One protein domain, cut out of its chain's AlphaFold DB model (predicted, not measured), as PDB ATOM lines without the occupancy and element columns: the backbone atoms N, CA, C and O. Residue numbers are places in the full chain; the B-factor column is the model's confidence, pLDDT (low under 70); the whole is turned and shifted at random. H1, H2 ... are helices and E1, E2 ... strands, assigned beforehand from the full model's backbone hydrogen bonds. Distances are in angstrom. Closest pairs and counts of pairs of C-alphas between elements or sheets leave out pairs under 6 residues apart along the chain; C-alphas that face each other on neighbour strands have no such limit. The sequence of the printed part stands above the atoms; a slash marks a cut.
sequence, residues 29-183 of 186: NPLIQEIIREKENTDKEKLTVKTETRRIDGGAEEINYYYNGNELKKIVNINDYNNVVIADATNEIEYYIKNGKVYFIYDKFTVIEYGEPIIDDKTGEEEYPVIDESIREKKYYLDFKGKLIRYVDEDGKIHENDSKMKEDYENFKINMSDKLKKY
ATOM      1  N   ASN A  29     118.869  95.625 100.498       82.44
ATOM      2  CA  ASN A  29     117.480  95.672 100.087       82.44
ATOM      3  C   ASN A  29     116.631  95.103 101.244       82.44
ATOM      4  O   ASN A  29     116.783  93.920 101.561       82.44
ATOM      5  N   PRO A  30     115.749  95.898 101.882       90.12
ATOM      6  CA  PRO A  30     115.008  95.462 103.067       90.12
ATOM      7  C   PRO A  30     114.134  94.233 102.795       90.12
ATOM      8  O   PRO A  30     113.934  93.414 103.686       90.12
ATOM      9  N   LEU A  31     113.675  94.062 101.552       92.62
ATOM     10  CA  LEU A  31     112.922  92.882 101.137       92.62
ATOM     11  C   LEU A  31     113.790  91.613 101.142       92.62
ATOM     12  O   LEU A  31     113.320  90.552 101.534       92.62
ATOM     13  N   ILE A  32     115.067  91.719 100.758       93.62
ATOM     14  CA  ILE A  32     116.005  90.587 100.812       93.62
ATOM     15  C   ILE A  32     116.266  90.184 102.265       93.62
ATOM     16  O   ILE A  32     116.262  88.997 102.575       93.62
ATOM     17  N   GLN A  33     116.417  91.156 103.169       94.06
ATOM     18  CA  GLN A  33     116.573  90.872 104.598       94.06
ATOM     19  C   GLN A  33     115.332  90.211 105.202       94.06
ATOM     20  O   GLN A  33     115.437  89.288 106.010       94.06
ATOM     21  N   GLU A  34     114.142  90.633 104.779       95.94
ATOM     22  CA  GLU A  34     112.900  89.989 105.192       95.94
ATOM     23  C   GLU A  34     112.819  88.531 104.716       95.94
ATOM     24  O   GLU A  34     112.446  87.661 105.503       95.94
ATOM     25  N   ILE A  35     113.225  88.252 103.473       96.75
ATOM     26  CA  ILE A  35     113.300  86.892 102.915       96.75
ATOM     27  C   ILE A  35     114.276  86.016 103.705       96.75
ATOM     28  O   ILE A  35     113.926  84.894 104.070       96.75
ATOM     29  N   ILE A  36     115.479  86.523 103.997       96.25
ATOM     30  CA  ILE A  36     116.494  85.791 104.769       96.25
ATOM     31  C   ILE A  36     115.950  85.451 106.158       96.25
ATOM     32  O   ILE A  36     115.984  84.293 106.568       96.25
ATOM     33  N   ARG A  37     115.359  86.428 106.852       96.94
ATOM     34  CA  ARG A  37     114.758  86.207 108.172       96.94
ATOM     35  C   ARG A  37     113.621  85.184 108.129       96.94
ATOM     36  O   ARG A  37     113.519  84.349 109.021       96.94
ATOM     37  N   GLU A  38     112.760  85.239 107.114       97.50
ATOM     38  CA  GLU A  38     111.667  84.272 106.960       97.50
ATOM     39  C   GLU A  38     112.190  82.849 106.718       97.50
ATOM     40  O   GLU A  38     111.682  81.893 107.308       97.50
ATOM     41  N   LYS A  39     113.228  82.700 105.884       97.31
ATOM     42  CA  LYS A  39     113.939  81.428 105.685       97.31
ATOM     43  C   LYS A  39     114.486  80.897 107.011       97.31
ATOM     44  O   LYS A  39     114.167  79.775 107.386       97.31
ATOM     45  N   GLU A  40     115.233  81.713 107.753       97.12
ATOM     46  CA  GLU A  40     115.797  81.306 109.046       97.12
ATOM     47  C   GLU A  40     114.730  80.917 110.073       97.12
ATOM     48  O   GLU A  40     114.950  80.018 110.884       97.12
ATOM     49  N   ASN A  41     113.585  81.602 110.067       96.94
ATOM     50  CA  ASN A  41     112.457  81.240 110.919       96.94
ATOM     51  C   ASN A  41     111.900  79.866 110.536       96.94
ATOM     52  O   ASN A  41     111.650  79.056 111.424       96.94
ATOM     53  N   THR A  42     111.762  79.595 109.236       96.50
ATOM     54  CA  THR A  42     111.309  78.295 108.720       96.50
ATOM     55  C   THR A  42     112.274  77.173 109.107       96.50
ATOM     56  O   THR A  42     111.831  76.117 109.545       96.50
ATOM     57  N   ASP A  43     113.587  77.403 109.028       95.38
ATOM     58  CA  ASP A  43     114.598  76.400 109.405       95.38
ATOM     59  C   ASP A  43     114.592  76.057 110.901       95.38
ATOM     60  O   ASP A  43     114.981  74.959 111.296       95.38
ATOM     61  N   LYS A  44     114.162  76.996 111.749       96.31
ATOM     62  CA  LYS A  44     114.044  76.806 113.206       96.31
ATOM     63  C   LYS A  44     112.679  76.251 113.615       96.31
ATOM     64  O   LYS A  44     112.486  75.893 114.778       96.31
ATOM     65  N   GLU A  45     111.716  76.224 112.698       95.31
ATOM     66  CA  GLU A  45     110.357  75.778 112.964       95.31
ATOM     67  C   GLU A  45     110.300  74.252 113.108       95.31
ATOM     68  O   GLU A  45     110.983  73.498 112.416       95.31
ATOM     69  N   LYS A  46     109.450  73.763 114.015       95.62
ATOM     70  CA  LYS A  46     109.209  72.325 114.147       95.62
ATOM     71  C   LYS A  46     108.222  71.876 113.070       95.62
ATOM     72  O   LYS A  46     107.019  72.078 113.220       95.62
ATOM     73  N   LEU A  47     108.734  71.239 112.021       96.69
ATOM     74  CA  LEU A  47     107.949  70.800 110.866       96.69
ATOM     75  C   LEU A  47     107.740  69.279 110.856       96.69
ATOM     76  O   LEU A  47     108.593  68.508 111.294       96.69
ATOM     77  N   THR A  48     106.598  68.841 110.334       97.69
ATOM     78  CA  THR A  48     106.348  67.432 109.993       97.69
ATOM     79  C   THR A  48     106.761  67.164 108.553       97.69
ATOM     80  O   THR A  48     106.498  68.003 107.691       97.69
ATOM     81  N   VAL A  49     107.343  65.996 108.278       98.12
ATOM     82  CA  VAL A  49     107.892  65.656 106.956       98.12
ATOM     83  C   VAL A  49     107.068  64.561 106.283       98.12
ATOM     84  O   VAL A  49     106.659  63.595 106.928       98.12
ATOM     85  N   LYS A  50     106.831  64.713 104.979       97.19
ATOM     86  CA  LYS A  50     106.373  63.643 104.085       97.19
ATOM     87  C   LYS A  50     107.413  63.443 102.994       97.19
ATOM     88  O   LYS A  50     107.754  64.407 102.316       97.19
ATOM     89  N   THR A  51     107.861  62.209 102.814       96.75
ATOM     90  CA  THR A  51     108.919  61.860 101.862       96.75
ATOM     91  C   THR A  51     108.349  61.039 100.719       96.75
ATOM     92  O   THR A  51     107.528  60.144 100.929       96.75
ATOM     93  N   GLU A  52     108.787  61.347  99.506       94.31
ATOM     94  CA  GLU A  52     108.540  60.543  98.320       94.31
ATOM     95  C   GLU A  52     109.867  60.216  97.645       94.31
ATOM     96  O   GLU A  52     110.620  61.126  97.318       94.31
ATOM     97  N   THR A  53     110.122  58.937  97.385       92.88
ATOM     98  CA  THR A  53     111.353  58.480  96.730       92.88
ATOM     99  C   THR A  53     111.012  57.748  95.440       92.88
ATOM    100  O   THR A  53     110.065  56.955  95.397       92.88
ATOM    101  N   ARG A  54     111.793  57.969  94.384       87.06
ATOM    102  CA  ARG A  54     111.715  57.187  93.147       87.06
ATOM    103  C   ARG A  54     113.096  56.933  92.568       87.06
ATOM    104  O   ARG A  54     113.998  57.747  92.707       87.06
ATOM    105  N   ARG A  55     113.243  55.807  91.870       85.62
ATOM    106  CA  ARG A  55     114.437  55.557  91.060       85.62
ATOM    107  C   ARG A  55     114.358  56.360  89.771       85.62
ATOM    108  O   ARG A  55     113.297  56.413  89.144       85.62
ATOM    109  N   ILE A  56     115.480  56.945  89.392       80.50
ATOM    110  CA  ILE A  56     115.685  57.604  88.105       80.50
ATOM    111  C   ILE A  56     116.808  56.872  87.369       80.50
ATOM    112  O   ILE A  56     117.526  56.065  87.962       80.50
ATOM    113  N   ASP A  57     116.926  57.094  86.064       76.50
ATOM    114  CA  ASP A  57     118.039  56.522  85.310       76.50
ATOM    115  C   ASP A  57     119.362  57.087  85.850       76.50
ATOM    116  O   ASP A  57     119.509  58.304  85.966       76.50
ATOM    117  N   GLY A  58     120.279  56.208  86.256       76.56
ATOM    118  CA  GLY A  58     121.535  56.601  86.902       76.56
ATOM    119  C   GLY A  58     121.431  57.079  88.360       76.56
ATOM    120  O   GLY A  58     122.383  57.690  88.832       76.56
ATOM    121  N   GLY A  59     120.331  56.828  89.092       85.56
ATOM    122  CA  GLY A  59     120.284  57.125  90.534       85.56
ATOM    123  C   GLY A  59     118.896  57.175  91.186       85.56
ATOM    124  O   GLY A  59     118.027  56.336  90.913       85.56
ATOM    125  N   ALA A  60     118.679  58.129  92.095       90.12
ATOM    126  CA  ALA A  60     117.433  58.272  92.855       90.12
ATOM    127  C   ALA A  60     117.015  59.741  93.025       90.12
ATOM    128  O   ALA A  60     117.852  60.624  93.135       90.12
ATOM    129  N   GLU A  61     115.704  59.990  93.067       91.62
ATOM    130  CA  GLU A  61     115.138  61.273  93.492       91.62
ATOM    131  C   GLU A  61     114.365  61.072  94.799       91.62
ATOM    132  O   GLU A  61     113.475  60.216  94.876       91.62
ATOM    133  N   GLU A  62     114.670  61.889  95.802       94.06
ATOM    134  CA  GLU A  62     113.938  62.003  97.058       94.06
ATOM    135  C   GLU A  62     113.367  63.416  97.208       94.06
ATOM    136  O   GLU A  62     114.085  64.411  97.169       94.06
ATOM    137  N   ILE A  63     112.057  63.514  97.426       95.06
ATOM    138  CA  ILE A  63     111.373  64.782  97.664       95.06
ATOM    139  C   ILE A  63     110.783  64.787  99.068       95.06
ATOM    140  O   ILE A  63     109.846  64.045  99.374       95.06
ATOM    141  N   ASN A  64     111.288  65.689  99.900       96.81
ATOM    142  CA  ASN A  64     110.836  65.921 101.260       96.81
ATOM    143  C   ASN A  64     109.947  67.164 101.329       96.81
ATOM    144  O   ASN A  64     110.376  68.275 101.020       96.81
ATOM    145  N   TYR A  65     108.709  66.988 101.775       97.00
ATOM    146  CA  TYR A  65     107.731  68.052 101.978       97.00
ATOM    147  C   TYR A  65     107.586  68.346 103.472       97.00
ATOM    148  O   TYR A  65     107.131  67.490 104.233       97.00
ATOM    149  N   TYR A  66     107.934  69.562 103.882       98.00
ATOM    150  CA  TYR A  66     107.934  70.003 105.273       98.00
ATOM    151  C   TYR A  66     106.738  70.911 105.557       98.00
ATOM    152  O   TYR A  66     106.547  71.939 104.898       98.00
ATOM    153  N   TYR A  67     105.948  70.547 106.563       97.62
ATOM    154  CA  TYR A  67     104.691  71.208 106.907       97.62
ATOM    155  C   TYR A  67     104.671  71.722 108.345       97.62
ATOM    156  O   TYR A  67     105.130  71.027 109.252       97.62
ATOM    157  N   ASN A  68     104.040  72.877 108.560       96.56
ATOM    158  CA  ASN A  68     103.503  73.258 109.866       96.56
ATOM    159  C   ASN A  68     101.976  73.091 109.831       96.56
ATOM    160  O   ASN A  68     101.267  73.824 109.138       96.56
ATOM    161  N   GLY A  69     101.460  72.091 110.548       95.19
ATOM    162  CA  GLY A  69     100.060  71.693 110.435       95.19
ATOM    163  C   GLY A  69      99.725  71.305 108.991       95.19
ATOM    164  O   GLY A  69     100.269  70.340 108.465       95.19
ATOM    165  N   ASN A  70      98.848  72.077 108.346       93.75
ATOM    166  CA  ASN A  70      98.454  71.868 106.946       93.75
ATOM    167  C   ASN A  70      99.172  72.803 105.959       93.75
ATOM    168  O   ASN A  70      98.944  72.711 104.752       93.75
ATOM    169  N   GLU A  71     100.009  73.719 106.445       95.19
ATOM    170  CA  GLU A  71     100.725  74.673 105.604       95.19
ATOM    171  C   GLU A  71     102.056  74.075 105.143       95.19
ATOM    172  O   GLU A  71     102.881  73.677 105.963       95.19
ATOM    173  N   LEU A  72     102.271  74.015 103.827       96.31
ATOM    174  CA  LEU A  72     103.555  73.622 103.249       96.31
ATOM    175  C   LEU A  72     104.545  74.784 103.375       96.31
ATOM    176  O   LEU A  72     104.302  75.852 102.814       96.31
ATOM    177  N   LYS A  73     105.657  74.551 104.075       97.56
ATOM    178  CA  LYS A  73     106.678  75.563 104.377       97.56
ATOM    179  C   LYS A  73     107.941  75.414 103.539       97.56
ATOM    180  O   LYS A  73     108.510  76.407 103.099       97.56
ATOM    181  N   LYS A  74     108.379  74.176 103.310       97.75
ATOM    182  CA  LYS A  74     109.626  73.877 102.598       97.75
ATOM    183  C   LYS A  74     109.486  72.596 101.783       97.75
ATOM    184  O   LYS A  74     108.791  71.666 102.190       97.75
ATOM    185  N   ILE A  75     110.135  72.555 100.628       97.19
ATOM    186  CA  ILE A  75     110.358  71.335  99.852       97.19
ATOM    187  C   ILE A  75     111.864  71.176  99.698       97.19
ATOM    188  O   ILE A  75     112.524  72.147  99.349       97.19
ATOM    189  N   VAL A  76     112.395  69.982  99.927       97.25
ATOM    190  CA  VAL A  76     113.778  69.636  99.579       97.25
ATOM    191  C   VAL A  76     113.715  68.537  98.533       97.25
ATOM    192  O   VAL A  76     113.088  67.510  98.780       97.25
ATOM    193  N   ASN A  77     114.288  68.782  97.359       94.94
ATOM    194  CA  ASN A  77     114.433  67.794  96.299       94.94
ATOM    195  C   ASN A  77     115.898  67.377  96.200       94.94
ATOM    196  O   ASN A  77     116.741  68.230  95.943       94.94
ATOM    197  N   ILE A  78     116.178  66.095  96.375       94.19
ATOM    198  CA  ILE A  78     117.516  65.515  96.336       94.19
ATOM    199  C   ILE A  78     117.553  64.573  95.142       94.19
ATOM    200  O   ILE A  78     116.773  63.625  95.085       94.19
ATOM    201  N   ASN A  79     118.423  64.850  94.178       91.38
ATOM    202  CA  ASN A  79     118.696  63.958  93.059       91.38
ATOM    203  C   ASN A  79     120.115  63.431  93.211       91.38
ATOM    204  O   ASN A  79     121.067  64.192  93.040       91.38
ATOM    205  N   ASP A  80     120.233  62.145  93.502       90.00
ATOM    206  CA  ASP A  80     121.505  61.443  93.488       90.00
ATOM    207  C   ASP A  80     121.731  60.879  92.092       90.00
ATOM    208  O   ASP A  80     120.878  60.180  91.535       90.00
ATOM    209  N   TYR A  81     122.884  61.203  91.535       84.88
ATOM    210  CA  TYR A  81     123.396  60.719  90.270       84.88
ATOM    211  C   TYR A  81     124.584  59.817  90.589       84.88
ATOM    212  O   TYR A  81     125.728  60.261  90.673       84.88
ATOM    213  N   ASN A  82     124.295  58.533  90.757       69.31
ATOM    214  CA  ASN A  82     125.308  57.507  90.953       69.31
ATOM    215  C   ASN A  82     125.700  56.999  89.570       69.31
ATOM    216  O   ASN A  82     125.238  55.947  89.116       69.31
ATOM    217  N   ASN A  83     126.482  57.804  88.856       59.47
ATOM    218  CA  ASN A  83     126.867  57.517  87.485       59.47
ATOM    219  C   ASN A  83     128.380  57.282  87.378       59.47
ATOM    220  O   ASN A  83     129.147  58.182  87.061       59.47
ATOM    221  N   VAL A  84     128.725  55.992  87.477       56.31
ATOM    222  CA  VAL A  84     129.880  55.331  86.840       56.31
ATOM    223  C   VAL A  84     131.233  55.539  87.526       56.31
ATOM    224  O   VAL A  84     131.899  56.521  87.249       56.31
ATOM    225  N   VAL A  85     131.661  54.517  88.288       63.25
ATOM    226  CA  VAL A  85     133.028  54.096  88.718       63.25
ATOM    227  C   VAL A  85     133.949  55.143  89.377       63.25
ATOM    228  O   VAL A  85     134.680  54.788  90.290       63.25
ATOM    229  N   ILE A  86     133.931  56.399  88.941       70.88
ATOM    230  CA  ILE A  86     134.900  57.449  89.259       70.88
ATOM    231  C   ILE A  86     134.254  58.764  89.720       70.88
ATOM    232  O   ILE A  86     134.987  59.700  90.011       70.88
ATOM    233  N   ALA A  87     132.918  58.886  89.780       80.19
ATOM    234  CA  ALA A  87     132.282  60.065  90.375       80.19
ATOM    235  C   ALA A  87     130.848  59.821  90.874       80.19
ATOM    236  O   ALA A  87     130.052  59.163  90.200       80.19
ATOM    237  N   ASP A  88     130.514  60.445  92.003       88.44
ATOM    238  CA  ASP A  88     129.146  60.612  92.499       88.44
ATOM    239  C   ASP A  88     128.746  62.084  92.419       88.44
ATOM    240  O   ASP A  88     129.564  62.984  92.624       88.44
ATOM    241  N   ALA A  89     127.472  62.355  92.144       91.00
ATOM    242  CA  ALA A  89     126.949  63.711  92.197       91.00
ATOM    243  C   ALA A  89     125.585  63.761  92.882       91.00
ATOM    244  O   ALA A  89     124.722  62.929  92.624       91.00
ATOM    245  N   THR A  90     125.359  64.795  93.683       93.44
ATOM    246  CA  THR A  90     124.074  65.052  94.340       93.44
ATOM    247  C   THR A  90     123.633  66.473  94.038       93.44
ATOM    248  O   THR A  90     124.379  67.427  94.263       93.44
ATOM    249  N   ASN A  91     122.404  66.626  93.550       94.06
ATOM    250  CA  ASN A  91     121.741  67.920  93.466       94.06
ATOM    251  C   ASN A  91     120.661  68.047  94.540       94.06
ATOM    252  O   ASN A  91     119.622  67.390  94.448       94.06
ATOM    253  N   GLU A  92     120.883  68.922  95.514       95.94
ATOM    254  CA  GLU A  92     119.917  69.275  96.546       95.94
ATOM    255  C   GLU A  92     119.333  70.661  96.263       95.94
ATOM    256  O   GLU A  92     120.028  71.677  96.322       95.94
ATOM    257  N   ILE A  93     118.030  70.712  95.995       96.44
ATOM    258  CA  ILE A  93     117.302  71.958  95.781       96.44
ATOM    259  C   ILE A  93     116.265  72.151  96.881       96.44
ATOM    260  O   ILE A  93     115.295  71.396  96.993       96.44
ATOM    261  N   GLU A  94     116.420  73.218  97.654       97.75
ATOM    262  CA  GLU A  94     115.450  73.652  98.646       97.75
ATOM    263  C   GLU A  94     114.546  74.758  98.095       97.75
ATOM    264  O   GLU A  94     115.010  75.754  97.542       97.75
ATOM    265  N   TYR A  95     113.244  74.631  98.332       97.31
ATOM    266  CA  TYR A  95     112.227  75.630  98.017       97.31
ATOM    267  C   TYR A  95     111.534  76.059  99.300       97.31
ATOM    268  O   TYR A  95     110.922  75.228  99.971       97.31
ATOM    269  N   TYR A  96     111.560  77.349  99.612       97.94
ATOM    270  CA  TYR A  96     110.861  77.906 100.766       97.94
ATOM    271  C   TYR A  96     109.588  78.598 100.311       97.94
ATOM    272  O   TYR A  96     109.588  79.372  99.347       97.94
ATOM    273  N   ILE A  97     108.493  78.288 100.998       96.25
ATOM    274  CA  ILE A  97     107.135  78.572 100.559       96.25
ATOM    275  C   ILE A  97     106.410  79.371 101.635       96.25
ATOM    276  O   ILE A  97     106.391  79.006 102.806       96.25
ATOM    277  N   LYS A  98     105.760  80.453 101.207       93.81
ATOM    278  CA  LYS A  98     104.886  81.274 102.040       93.81
ATOM    279  C   LYS A  98     103.640  81.621 101.248       93.81
ATOM    280  O   LYS A  98     103.733  82.005 100.084       93.81
ATOM    281  N   ASN A  99     102.464  81.454 101.852       91.12
ATOM    282  CA  ASN A  99     101.177  81.688 101.182       91.12
ATOM    283  C   ASN A  99     101.035  80.922  99.846       91.12
ATOM    284  O   ASN A  99     100.462  81.427  98.882       91.12
ATOM    285  N   GLY A 100     101.603  79.714  99.770       90.12
ATOM    286  CA  GLY A 100     101.582  78.883  98.562       90.12
ATOM    287  C   GLY A 100     102.490  79.358  97.420       90.12
ATOM    288  O   GLY A 100     102.398  78.812  96.323       90.12
ATOM    289  N   LYS A 101     103.361  80.346  97.656       92.06
ATOM    290  CA  LYS A 101     104.325  80.874  96.683       92.06
ATOM    291  C   LYS A 101     105.750  80.639  97.163       92.06
ATOM    292  O   LYS A 101     106.038  80.797  98.348       92.06
ATOM    293  N   VAL A 102     106.638  80.273  96.243       95.88
ATOM    294  CA  VAL A 102     108.071  80.168  96.534       95.88
ATOM    295  C   VAL A 102     108.659  81.572  96.663       95.88
ATOM    296  O   VAL A 102     108.477  82.396  95.768       95.88
ATOM    297  N   TYR A 103     109.354  81.832  97.769       96.69
ATOM    298  CA  TYR A 103     110.021  83.113  98.036       96.69
ATOM    299  C   TYR A 103     111.554  82.988  98.085       96.69
ATOM    300  O   TYR A 103     112.272  83.977  97.951       96.69
ATOM    301  N   PHE A 104     112.076  81.773  98.258       97.81
ATOM    302  CA  PHE A 104     113.511  81.514  98.243       97.81
ATOM    303  C   PHE A 104     113.804  80.120  97.691       97.81
ATOM    304  O   PHE A 104     113.073  79.169  97.981       97.81
ATOM    305  N   ILE A 105     114.866  80.022  96.894       97.81
ATOM    306  CA  ILE A 105     115.375  78.767  96.343       97.81
ATOM    307  C   ILE A 105     116.870  78.696  96.607       97.81
ATOM    308  O   ILE A 105     117.590  79.665  96.349       97.81
ATOM    309  N   TYR A 106     117.316  77.542  97.080       97.94
ATOM    310  CA  TYR A 106     118.719  77.199  97.228       97.94
ATOM    311  C   TYR A 106     119.001  75.945  96.413       97.94
ATOM    312  O   TYR A 106     118.330  74.944  96.614       97.94
ATOM    313  N   ASP A 107     119.926  76.029  95.467       97.06
ATOM    314  CA  ASP A 107     120.296  74.952  94.544       97.06
ATOM    315  C   ASP A 107     121.769  74.622  94.791       97.06
ATOM    316  O   ASP A 107     122.639  75.463  94.547       97.06
ATOM    317  N   LYS A 108     122.026  73.449  95.374       97.12
ATOM    318  CA  LYS A 108     123.349  72.978  95.777       97.12
ATOM    319  C   LYS A 108     123.685  71.707  95.012       97.12
ATOM    320  O   LYS A 108     123.141  70.639  95.285       97.12
ATOM    321  N   PHE A 109     124.667  71.810  94.130       95.06
ATOM    322  CA  PHE A 109     125.212  70.683  93.395       95.06
ATOM    323  C   PHE A 109     126.565  70.278  93.972       95.06
ATOM    324  O   PHE A 109     127.476  71.102  94.044       95.06
ATOM    325  N   THR A 110     126.695  69.018  94.371       94.75
ATOM    326  CA  THR A 110     127.930  68.430  94.898       94.75
ATOM    327  C   THR A 110     128.415  67.361  93.929       94.75
ATOM    328  O   THR A 110     127.603  66.566  93.462       94.75
ATOM    329  N   VAL A 111     129.710  67.346  93.621       92.56
ATOM    330  CA  VAL A 111     130.373  66.273  92.864       92.56
ATOM    331  C   VAL A 111     131.547  65.775  93.680       92.56
ATOM    332  O   VAL A 111     132.364  66.579  94.124       92.56
ATOM    333  N   ILE A 112     131.626  64.463  93.844       91.38
ATOM    334  CA  ILE A 112     132.748  63.760  94.446       91.38
ATOM    335  C   ILE A 112     133.394  62.954  93.330       91.38
ATOM    336  O   ILE A 112     132.743  62.092  92.745       91.38
ATOM    337  N   GLU A 113     134.652  63.241  93.022       91.00
ATOM    338  CA  GLU A 113     135.441  62.453  92.080       91.00
ATOM    339  C   GLU A 113     136.311  61.461  92.848       91.00
ATOM    340  O   GLU A 113     136.926  61.798  93.867       91.00
ATOM    341  N   TYR A 114     136.389  60.237  92.339       90.00
ATOM    342  CA  TYR A 114     137.178  59.150  92.893       90.00
ATOM    343  C   TYR A 114     138.352  58.797  91.980       90.00
ATOM    344  O   TYR A 114     138.263  58.847  90.752       90.00
ATOM    345  N   GLY A 115     139.470  58.433  92.600       88.56
ATOM    346  CA  GLY A 115     140.660  57.935  91.925       88.56
ATOM    347  C   GLY A 115     140.572  56.449  91.580       88.56
ATOM    348  O   GLY A 115     139.550  55.793  91.771       88.56
ATOM    349  N   GLU A 116     141.687  55.914  91.087       88.31
ATOM    350  CA  GLU A 116     141.838  54.480  90.828       88.31
ATOM    351  C   GLU A 116     141.625  53.655  92.111       88.31
ATOM    352  O   GLU A 116     142.092  54.071  93.180       88.31
ATOM    353  N   PRO A 117     140.967  52.484  92.019       88.56
ATOM    354  CA  PRO A 117     140.722  51.641  93.177       88.56
ATOM    355  C   PRO A 117     142.034  51.127  93.775       88.56
ATOM    356  O   PRO A 117     142.922  50.631  93.077       88.56
ATOM    357  N   ILE A 118     142.130  51.203  95.097       89.06
ATOM    358  CA  ILE A 118     143.164  50.553  95.894       89.06
ATOM    359  C   ILE A 118     142.601  49.197  96.319       89.06
ATOM    360  O   ILE A 118     141.578  49.136  96.995       89.06
ATOM    361  N   ILE A 119     143.259  48.115  95.905       91.75
ATOM    362  CA  ILE A 119     142.821  46.749  96.200       91.75
ATOM    363  C   ILE A 119     143.561  46.248  97.440       91.75
ATOM    364  O   ILE A 119     144.794  46.241  97.471       91.75
ATOM    365  N   ASP A 120     142.825  45.801  98.456       90.31
ATOM    366  CA  ASP A 120     143.418  45.069  99.574       90.31
ATOM    367  C   ASP A 120     143.792  43.650  99.112       90.31
ATOM    368  O   ASP A 120     142.932  42.807  98.860       90.31
ATOM    369  N   ASP A 121     145.091  43.358  99.027       89.00
ATOM    370  CA  ASP A 121     145.613  42.060  98.568       89.00
ATOM    371  C   ASP A 121     145.160  40.850  99.418       89.00
ATOM    372  O   ASP A 121     145.305  39.699  98.995       89.00
ATOM    373  N   LYS A 122     144.664  41.067 100.643       90.44
ATOM    374  CA  LYS A 122     144.218  40.010 101.565       90.44
ATOM    375  C   LYS A 122     142.715  39.780 101.511       90.44
ATOM    376  O   LYS A 122     142.297  38.630 101.662       90.44
ATOM    377  N   THR A 123     141.914  40.834 101.370       91.69
ATOM    378  CA  THR A 123     140.443  40.740 101.372       91.69
ATOM    379  C   THR A 123     139.844  40.805  99.968       91.69
ATOM    380  O   THR A 123     138.757  40.270  99.754       91.69
ATOM    381  N   GLY A 124     140.562  41.390  99.005       88.19
ATOM    382  CA  GLY A 124     140.075  41.691  97.659       88.19
ATOM    383  C   GLY A 124     139.094  42.866  97.613       88.19
ATOM    384  O   GLY A 124     138.413  43.032  96.606       88.19
ATOM    385  N   GLU A 125     138.973  43.636  98.696       88.19
ATOM    386  CA  GLU A 125     138.102  44.810  98.754       88.19
ATOM    387  C   GLU A 125     138.718  45.977  97.971       88.19
ATOM    388  O   GLU A 125     139.923  46.219  98.044       88.19
ATOM    389  N   GLU A 126     137.874  46.685  97.218       88.19
ATOM    390  CA  GLU A 126     138.240  47.879  96.454       88.19
ATOM    391  C   GLU A 126     137.860  49.134  97.246       88.19
ATOM    392  O   GLU A 126     136.691  49.343  97.580       88.19
ATOM    393  N   GLU A 127     138.845  49.983  97.528       86.62
ATOM    394  CA  GLU A 127     138.641  51.317  98.089       86.62
ATOM    395  C   GLU A 127     138.895  52.369  97.010       86.62
ATOM    396  O   GLU A 127     139.972  52.424  96.418       86.62
ATOM    397  N   TYR A 128     137.908  53.226  96.774       87.94
ATOM    398  CA  TYR A 128     137.992  54.317  95.810       87.94
ATOM    399  C   TYR A 128     138.302  55.627  96.554       87.94
ATOM    400  O   TYR A 128     137.409  56.184  97.198       87.94
ATOM    401  N   PRO A 129     139.551  56.134  96.526       89.62
ATOM    402  CA  PRO A 129     139.910  57.345  97.254       89.62
ATOM    403  C   PRO A 129     139.268  58.575  96.607       89.62
ATOM    404  O   PRO A 129     139.315  58.729  95.390       89.62
ATOM    405  N   VAL A 130     138.728  59.488  97.415       90.75
ATOM    406  CA  VAL A 130     138.238  60.787  96.927       90.75
ATOM    407  C   VAL A 130     139.424  61.638  96.472       90.75
ATOM    408  O   VAL A 130     140.357  61.870  97.246       90.75
ATOM    409  N   ILE A 131     139.391  62.103  95.222       93.06
ATOM    410  CA  ILE A 131     140.430  62.954  94.622       93.06
ATOM    411  C   ILE A 131     140.014  64.422  94.541       93.06
ATOM    412  O   ILE A 131     140.878  65.291  94.647       93.06
ATOM    413  N   ASP A 132     138.719  64.693  94.392       92.44
ATOM    414  CA  ASP A 132     138.163  66.043  94.378       92.44
ATOM    415  C   ASP A 132     136.745  66.050  94.952       92.44
ATOM    416  O   ASP A 132     135.987  65.089  94.808       92.44
ATOM    417  N   GLU A 133     136.392  67.158  95.592       93.12
ATOM    418  CA  GLU A 133     135.030  67.443  96.024       93.12
ATOM    419  C   GLU A 133     134.703  68.881  95.627       93.12
ATOM    420  O   GLU A 133     135.284  69.840  96.146       93.12
ATOM    421  N   SER A 134     133.751  69.039  94.708       93.12
ATOM    422  CA  SER A 134     133.308  70.347  94.239       93.12
ATOM    423  C   SER A 134     131.867  70.618  94.653       93.12
ATOM    424  O   SER A 134     130.981  69.773  94.520       93.12
ATOM    425  N   ILE A 135     131.628  71.831  95.152       94.75
ATOM    426  CA  ILE A 135     130.309  72.309  95.566       94.75
ATOM    427  C   ILE A 135     129.995  73.577  94.778       94.75
ATOM    428  O   ILE A 135     130.777  74.527  94.768       94.75
ATOM    429  N   ARG A 136     128.831  73.595  94.128       95.00
ATOM    430  CA  ARG A 136     128.294  74.748  93.400       95.00
ATOM    431  C   ARG A 136     126.953  75.136  93.999       95.00
ATOM    432  O   ARG A 136     126.057  74.302  94.098       95.00
ATOM    433  N   GLU A 137     126.817  76.397  94.391       97.06
ATOM    434  CA  GLU A 137     125.631  76.904  95.083       97.06
ATOM    435  C   GLU A 137     125.019  78.085  94.338       97.06
ATOM    436  O   GLU A 137     125.690  79.075  94.061       97.06
ATOM    437  N   LYS A 138     123.714  78.030  94.083       97.50
ATOM    438  CA  LYS A 138     122.927  79.143  93.542       97.50
ATOM    439  C   LYS A 138     121.818  79.520  94.504       97.50
ATOM    440  O   LYS A 138     121.224  78.668  95.169       97.50
ATOM    441  N   LYS A 139     121.502  80.815  94.574       97.94
ATOM    442  CA  LYS A 139     120.408  81.333  95.416       97.94
ATOM    443  C   LYS A 139     119.489  82.224  94.600       97.94
ATOM    444  O   LYS A 139     119.936  83.182  93.971       97.94
ATOM    445  N   TYR A 140     118.191  81.954  94.664       97.12
ATOM    446  CA  TYR A 140     117.164  82.769  94.019       97.12
ATOM    447  C   TYR A 140     116.263  83.372  95.086       97.12
ATOM    448  O   TYR A 140     115.666  82.663  95.894       97.12
ATOM    449  N   TYR A 141     116.146  84.694  95.068       97.06
ATOM    450  CA  TYR A 141     115.291  85.451  95.967       97.06
ATOM    451  C   TYR A 141     114.096  85.951  95.173       97.06
ATOM    452  O   TYR A 141     114.252  86.663  94.173       97.06
ATOM    453  N   LEU A 142     112.905  85.587  95.629       95.69
ATOM    454  CA  LEU A 142     111.648  86.007  95.041       95.69
ATOM    455  C   LEU A 142     110.880  86.823  96.075       95.69
ATOM    456  O   LEU A 142     110.903  86.523  97.267       95.69
ATOM    457  N   ASP A 143     110.181  87.863  95.631       94.19
ATOM    458  CA  ASP A 143     109.235  88.533  96.512       94.19
ATOM    459  C   ASP A 143     108.130  87.554  96.961       94.19
ATOM    460  O   ASP A 143     107.912  86.498  96.364       94.19
ATOM    461  N   PHE A 144     107.373  87.909  98.000       93.88
ATOM    462  CA  PHE A 144     106.288  87.054  98.501       93.88
ATOM    463  C   PHE A 144     105.103  86.897  97.524       93.88
ATOM    464  O   PHE A 144     104.092  86.286  97.875       93.88
ATOM    465  N   LYS A 145     105.202  87.444  96.303       92.62
ATOM    466  CA  LYS A 145     104.272  87.219  95.190       92.62
ATOM    467  C   LYS A 145     104.839  86.249  94.141       92.62
ATOM    468  O   LYS A 145     104.109  85.915  93.211       92.62
ATOM    469  N   GLY A 146     106.082  85.784  94.291       91.19
ATOM    470  CA  GLY A 146     106.756  84.857  93.376       91.19
ATOM    471  C   GLY A 146     107.514  85.536  92.228       91.19
ATOM    472  O   GLY A 146     107.843  84.895  91.225       91.19
ATOM    473  N   LYS A 147     107.798  86.841  92.319       93.12
ATOM    474  CA  LYS A 147     108.630  87.543  91.333       93.12
ATOM    475  C   LYS A 147     110.099  87.473  91.741       93.12
ATOM    476  O   LYS A 147     110.450  87.933  92.819       93.12
ATOM    477  N   LEU A 148     110.965  86.988  90.851       95.06
ATOM    478  CA  LEU A 148     112.418  87.033  91.037       95.06
ATOM    479  C   LEU A 148     112.911  88.481  91.197       95.06
ATOM    480  O   LEU A 148     112.611  89.338  90.360       95.06
ATOM    481  N   ILE A 149     113.667  88.733  92.264       95.25
ATOM    482  CA  ILE A 149     114.230  90.052  92.592       95.25
ATOM    483  C   ILE A 149     115.755  90.044  92.727       95.25
ATOM    484  O   ILE A 149     116.365  91.100  92.576       95.25
ATOM    485  N   ARG A 150     116.364  88.885  92.999       95.81
ATOM    486  CA  ARG A 150     117.817  88.713  93.054       95.81
ATOM    487  C   ARG A 150     118.194  87.271  92.746       95.81
ATOM    488  O   ARG A 150     117.521  86.342  93.193       95.81
ATOM    489  N   TYR A 151     119.299  87.109  92.042       96.50
ATOM    490  CA  TYR A 151     119.987  85.841  91.848       96.50
ATOM    491  C   TYR A 151     121.426  85.972  92.355       96.50
ATOM    492  O   TYR A 151     122.036  87.032  92.210       96.50
ATOM    493  N   VAL A 152     121.938  84.928  92.995       96.44
ATOM    494  CA  VAL A 152     123.351  84.790  93.352       96.44
ATOM    495  C   VAL A 152     123.867  83.551  92.644       96.44
ATOM    496  O   VAL A 152     123.294  82.472  92.826       96.44
ATOM    497  N   ASP A 153     124.890  83.737  91.816       95.81
ATOM    498  CA  ASP A 153     125.517  82.655  91.067       95.81
ATOM    499  C   ASP A 153     126.519  81.857  91.918       95.81
ATOM    500  O   ASP A 153     126.717  82.130  93.105       95.81
ATOM    501  N   GLU A 154     127.136  80.857  91.291       95.44
ATOM    502  CA  GLU A 154     128.082  79.923  91.918       95.44
ATOM    503  C   GLU A 154     129.360  80.613  92.415       95.44
ATOM    504  O   GLU A 154     129.976  80.138  93.366       95.44
ATOM    505  N   ASP A 155     129.714  81.765  91.834       94.12
ATOM    506  CA  ASP A 155     130.851  82.594  92.250       94.12
ATOM    507  C   ASP A 155     130.479  83.554  93.401       94.12
ATOM    508  O   ASP A 155     131.295  84.363  93.854       94.12
ATOM    509  N   GLY A 156     129.228  83.513  93.874       93.06
ATOM    510  CA  GLY A 156     128.702  84.417  94.894       93.06
ATOM    511  C   GLY A 156     128.364  85.814  94.363       93.06
ATOM    512  O   GLY A 156     128.107  86.734  95.152       93.06
ATOM    513  N   LYS A 157     128.349  86.010  93.043       95.06
ATOM    514  CA  LYS A 157     128.053  87.298  92.421       95.06
ATOM    515  C   LYS A 157     126.558  87.580  92.461       95.06
ATOM    516  O   LYS A 157     125.721  86.745  92.135       95.06
ATOM    517  N   ILE A 158     126.225  88.812  92.841       94.88
ATOM    518  CA  ILE A 158     124.844  89.283  92.939       94.88
ATOM    519  C   ILE A 158     124.381  89.835  91.590       94.88
ATOM    520  O   ILE A 158     125.004  90.736  91.026       94.88
ATOM    521  N   HIS A 159     123.231  89.343  91.144       94.38
ATOM    522  CA  HIS A 159     122.537  89.746  89.931       94.38
ATOM    523  C   HIS A 159     121.150  90.308  90.258       94.38
ATOM    524  O   HIS A 159     120.318  89.634  90.875       94.38
ATOM    525  N   GLU A 160     120.888  91.546  89.834       93.62
ATOM    526  CA  GLU A 160     119.611  92.242  90.032       93.62
ATOM    527  C   GLU A 160     119.211  92.988  88.759       93.62
ATOM    528  O   GLU A 160     119.918  93.881  88.299       93.62
ATOM    529  N   ASN A 161     118.040  92.657  88.205       88.81
ATOM    530  CA  ASN A 161     117.497  93.260  86.977       88.81
ATOM    531  C   ASN A 161     118.418  93.175  85.743       88.81
ATOM    532  O   ASN A 161     118.256  93.959  84.807       88.81
ATOM    533  N   ASP A 162     119.349  92.223  85.714       92.00
ATOM    534  CA  ASP A 162     120.191  91.959  84.550       92.00
ATOM    535  C   ASP A 162     119.707  90.745  83.739       92.00
ATOM    536  O   ASP A 162     118.794  90.006  84.129       92.00
ATOM    537  N   SER A 163     120.291  90.568  82.551       92.81
ATOM    538  CA  SER A 163     119.937  89.477  81.643       92.81
ATOM    539  C   SER A 163     120.300  88.105  82.206       92.81
ATOM    540  O   SER A 163     119.548  87.158  81.984       92.81
ATOM    541  N   LYS A 164     121.402  88.011  82.958       92.88
ATOM    542  CA  LYS A 164     121.919  86.759  83.517       92.88
ATOM    543  C   LYS A 164     120.955  86.192  84.557       92.88
ATOM    544  O   LYS A 164     120.565  85.036  84.451       92.88
ATOM    545  N   MET A 165     120.458  87.038  85.462       93.88
ATOM    546  CA  MET A 165     119.400  86.701  86.422       93.88
ATOM    547  C   MET A 165     118.172  86.093  85.733       93.88
ATOM    548  O   MET A 165     117.623  85.091  86.192       93.88
ATOM    549  N   LYS A 166     117.708  86.719  84.644       92.62
ATOM    550  CA  LYS A 166     116.517  86.256  83.926       92.62
ATOM    551  C   LYS A 166     116.777  84.926  83.221       92.62
ATOM    552  O   LYS A 166     115.950  84.026  83.319       92.62
ATOM    553  N   GLU A 167     117.901  84.817  82.524       95.06
ATOM    554  CA  GLU A 167     118.296  83.617  81.790       95.06
ATOM    555  C   GLU A 167     118.448  82.410  82.720       95.06
ATOM    556  O   GLU A 167     117.812  81.382  82.491       95.06
ATOM    557  N   ASP A 168     119.205  82.548  83.811       94.88
ATOM    558  CA  ASP A 168     119.435  81.445  84.747       94.88
ATOM    559  C   ASP A 168     118.146  80.988  85.425       94.88
ATOM    560  O   ASP A 168     117.948  79.791  85.621       94.88
ATOM    561  N   TYR A 169     117.238  81.907  85.754       94.38
ATOM    562  CA  TYR A 169     115.961  81.528  86.356       94.38
ATOM    563  C   TYR A 169     115.005  80.850  85.364       94.38
ATOM    564  O   TYR A 169     114.267  79.938  85.746       94.38
ATOM    565  N   GLU A 170     115.002  81.246  84.089       93.00
ATOM    566  CA  GLU A 170     114.254  80.515  83.057       93.00
ATOM    567  C   GLU A 170     114.844  79.119  82.824       93.00
ATOM    568  O   GLU A 170     114.094  78.140  82.827       93.00
ATOM    569  N   ASN A 171     116.169  79.004  82.716       92.94
ATOM    570  CA  ASN A 171     116.857  77.719  82.575       92.94
ATOM    571  C   ASN A 171     116.575  76.799  83.769       92.94
ATOM    572  O   ASN A 171     116.211  75.636  83.585       92.94
ATOM    573  N   PHE A 172     116.651  77.333  84.991       92.44
ATOM    574  CA  PHE A 172     116.278  76.619  86.209       92.44
ATOM    575  C   PHE A 172     114.845  76.072  86.127       92.44
ATOM    576  O   PHE A 172     114.609  74.883  86.341       92.44
ATOM    577  N   LYS A 173     113.873  76.915  85.751       90.62
ATOM    578  CA  LYS A 173     112.467  76.501  85.620       90.62
ATOM    579  C   LYS A 173     112.255  75.427  84.559       90.62
ATOM    580  O   LYS A 173     111.398  74.568  84.757       90.62
ATOM    581  N   ILE A 174     112.977  75.481  83.440       87.56
ATOM    582  CA  ILE A 174     112.873  74.490  82.356       87.56
ATOM    583  C   ILE A 174     113.328  73.114  82.849       87.56
ATOM    584  O   ILE A 174     112.609  72.133  82.639       87.56
ATOM    585  N   ASN A 175     114.460  73.073  83.554       83.81
ATOM    586  CA  ASN A 175     115.084  71.845  84.053       83.81
ATOM    587  C   ASN A 175     114.396  71.263  85.299       83.81
ATOM    588  O   ASN A 175     114.617  70.108  85.652       83.81
ATOM    589  N   MET A 176     113.533  72.037  85.959       83.44
ATOM    590  CA  MET A 176     112.758  71.583  87.110       83.44
ATOM    591  C   MET A 176     111.737  70.497  86.722       83.44
ATOM    592  O   MET A 176     111.076  70.578  85.682       83.44
ATOM    593  N   SER A 177     111.517  69.519  87.605       77.94
ATOM    594  CA  SER A 177     110.467  68.516  87.406       77.94
ATOM    595  C   SER A 177     109.067  69.152  87.370       77.94
ATOM    596  O   SER A 177     108.742  70.059  88.143       77.94
ATOM    597  N   ASP A 178     108.187  68.652  86.496       79.44
ATOM    598  CA  ASP A 178     106.825  69.191  86.328       79.44
ATOM    599  C   ASP A 178     106.005  69.166  87.625       79.44
ATOM    600  O   ASP A 178     105.164  70.040  87.870       79.44
ATOM    601  N   LYS A 179     106.298  68.191  88.492       81.62
ATOM    602  CA  LYS A 179     105.703  68.062  89.821       81.62
ATOM    603  C   LYS A 179     105.981  69.286  90.691       81.62
ATOM    604  O   LYS A 179     105.094  69.709  91.437       81.62
ATOM    605  N   LEU A 180     107.187  69.842  90.602       83.31
ATOM    606  CA  LEU A 180     107.602  70.991  91.395       83.31
ATOM    607  C   LEU A 180     107.295  72.320  90.692       83.31
ATOM    608  O   LEU A 180     106.973  73.294  91.376       83.31
ATOM    609  N   LYS A 181     107.243  72.352  89.349       84.12
ATOM    610  CA  LYS A 181     106.877  73.555  88.569       84.12
ATOM    611  C   LYS A 181     105.576  74.204  89.033       84.12
ATOM    612  O   LYS A 181     105.440  75.421  88.947       84.12
ATOM    613  N   LYS A 182     104.613  73.428  89.552       82.19
ATOM    614  CA  LYS A 182     103.342  73.963  90.075       82.19
ATOM    615  C   LYS A 182     103.521  74.993  91.201       82.19
ATOM    616  O   LYS A 182     102.663  75.858  91.331       82.19
ATOM    617  N   TYR A 183     104.613  74.927  91.968       78.56
ATOM    618  CA  TYR A 183     104.912  75.867  93.056       78.56
ATOM    619  C   TYR A 183     105.577  77.166  92.573       78.56
ATOM    620  O   TYR A 183     105.592  78.152  93.304       78.56
TER     621      TYR A 183
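What this domain is: This is residues 29 to 183 of the 186 residues of an uncharacterized protein of Leptotrichia buccalis (strain ATCC 14201 / DSM 1135 / JCM 12969 / NCTC 10249 / C-1013-b) (UniProt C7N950). A long, twisted sheet of seven strands forms a wall, with H1 crossing one face near one end of the strands and H2 crossing the opposite face over E6 and E7. Beyond the other end of the strands, the loop of residues 115 to 129 between E5 and E6 reaches far out and adds to the length. The 155 printed residues include three named helices and seven named strands, in the order H1 E1 E2 E3 E4 E5 E6 E7 H2 H3; the sheet runs E1 to E7 in chain order, all antiparallel, and the class is mixed, helices and strands. The whole is loose, with a radius of gyration of the C-alphas of 18.5 A, and elongated, spanning 61 by 38 by 28 A.

Where its parts are: H1, residues 30 to 44, begins at C-alpha 30 (115.008, 95.462, 103.067) and is 21.3 A long. E1 is residues 48 to 56, E2 59 to 68 and E3 71 to 81. E4, residues 87 to 98, measures 36.6 A; E5, residues 101 to 114, measures 39.6 A and bends by 54 degrees at residue 104. E6, residues 130 to 142, measures 36.7 A, and E7 is residues 148 to 152. H2, residues 163 to 175, is 18.4 A long. H3, residues 178 to 183, ends at C-alpha 183 (104.912, 75.867, 93.056).

How they stand to each other: E1 to E7 form a meander, each strand the antiparallel neighbour of the one before; E1 and E7 are the edge strands. Across the neighbour strands these backbone pairs are within hydrogen-bond range: N 50 and O 65 for E1 and E2 at 2.9 A, N 62 and O 78 for E2 and E3 at 2.8 A, N 77 and O 93 for E3 and E4 at 2.8 A, N 92 and O 108 for E4 and E5 at 2.8 A, N 109 and O 136 for E5 and E6 at 2.9 A, and N 141 and O 150 for E6 and E7 at 2.8 A, among others. H1 is on the sheet at a height of 8.8 A, across the strands, at 71 degrees to E4 on the local plane; its closest C-alphas to E4 are Lys 39 and Tyr 96, 6.8 A apart. H2, on the opposite face, has a height of 9.1 A over the sheet; its closest C-alphas to E7 are Met 165 and Tyr 151, 5.5 A apart. With H1 and H2 on opposite faces, the sheet and helices make three layers. H3 only grazes the sheet, with residues 180 to 183. In H1 and H2 every O i to N i+4 pair is within hydrogen-bond range; in H3 0 of 2 are, beside 2 of 3 O i to N i+3 pairs.

The domain as a whole: The C-alphas farthest apart are those of Pro 30 and Lys 122, 62.7 A. The printed part has no cut. The link from E5 to E6 is long. Mean pLDDT of the printed part is 91.6; residues 82 to 85 are under 70.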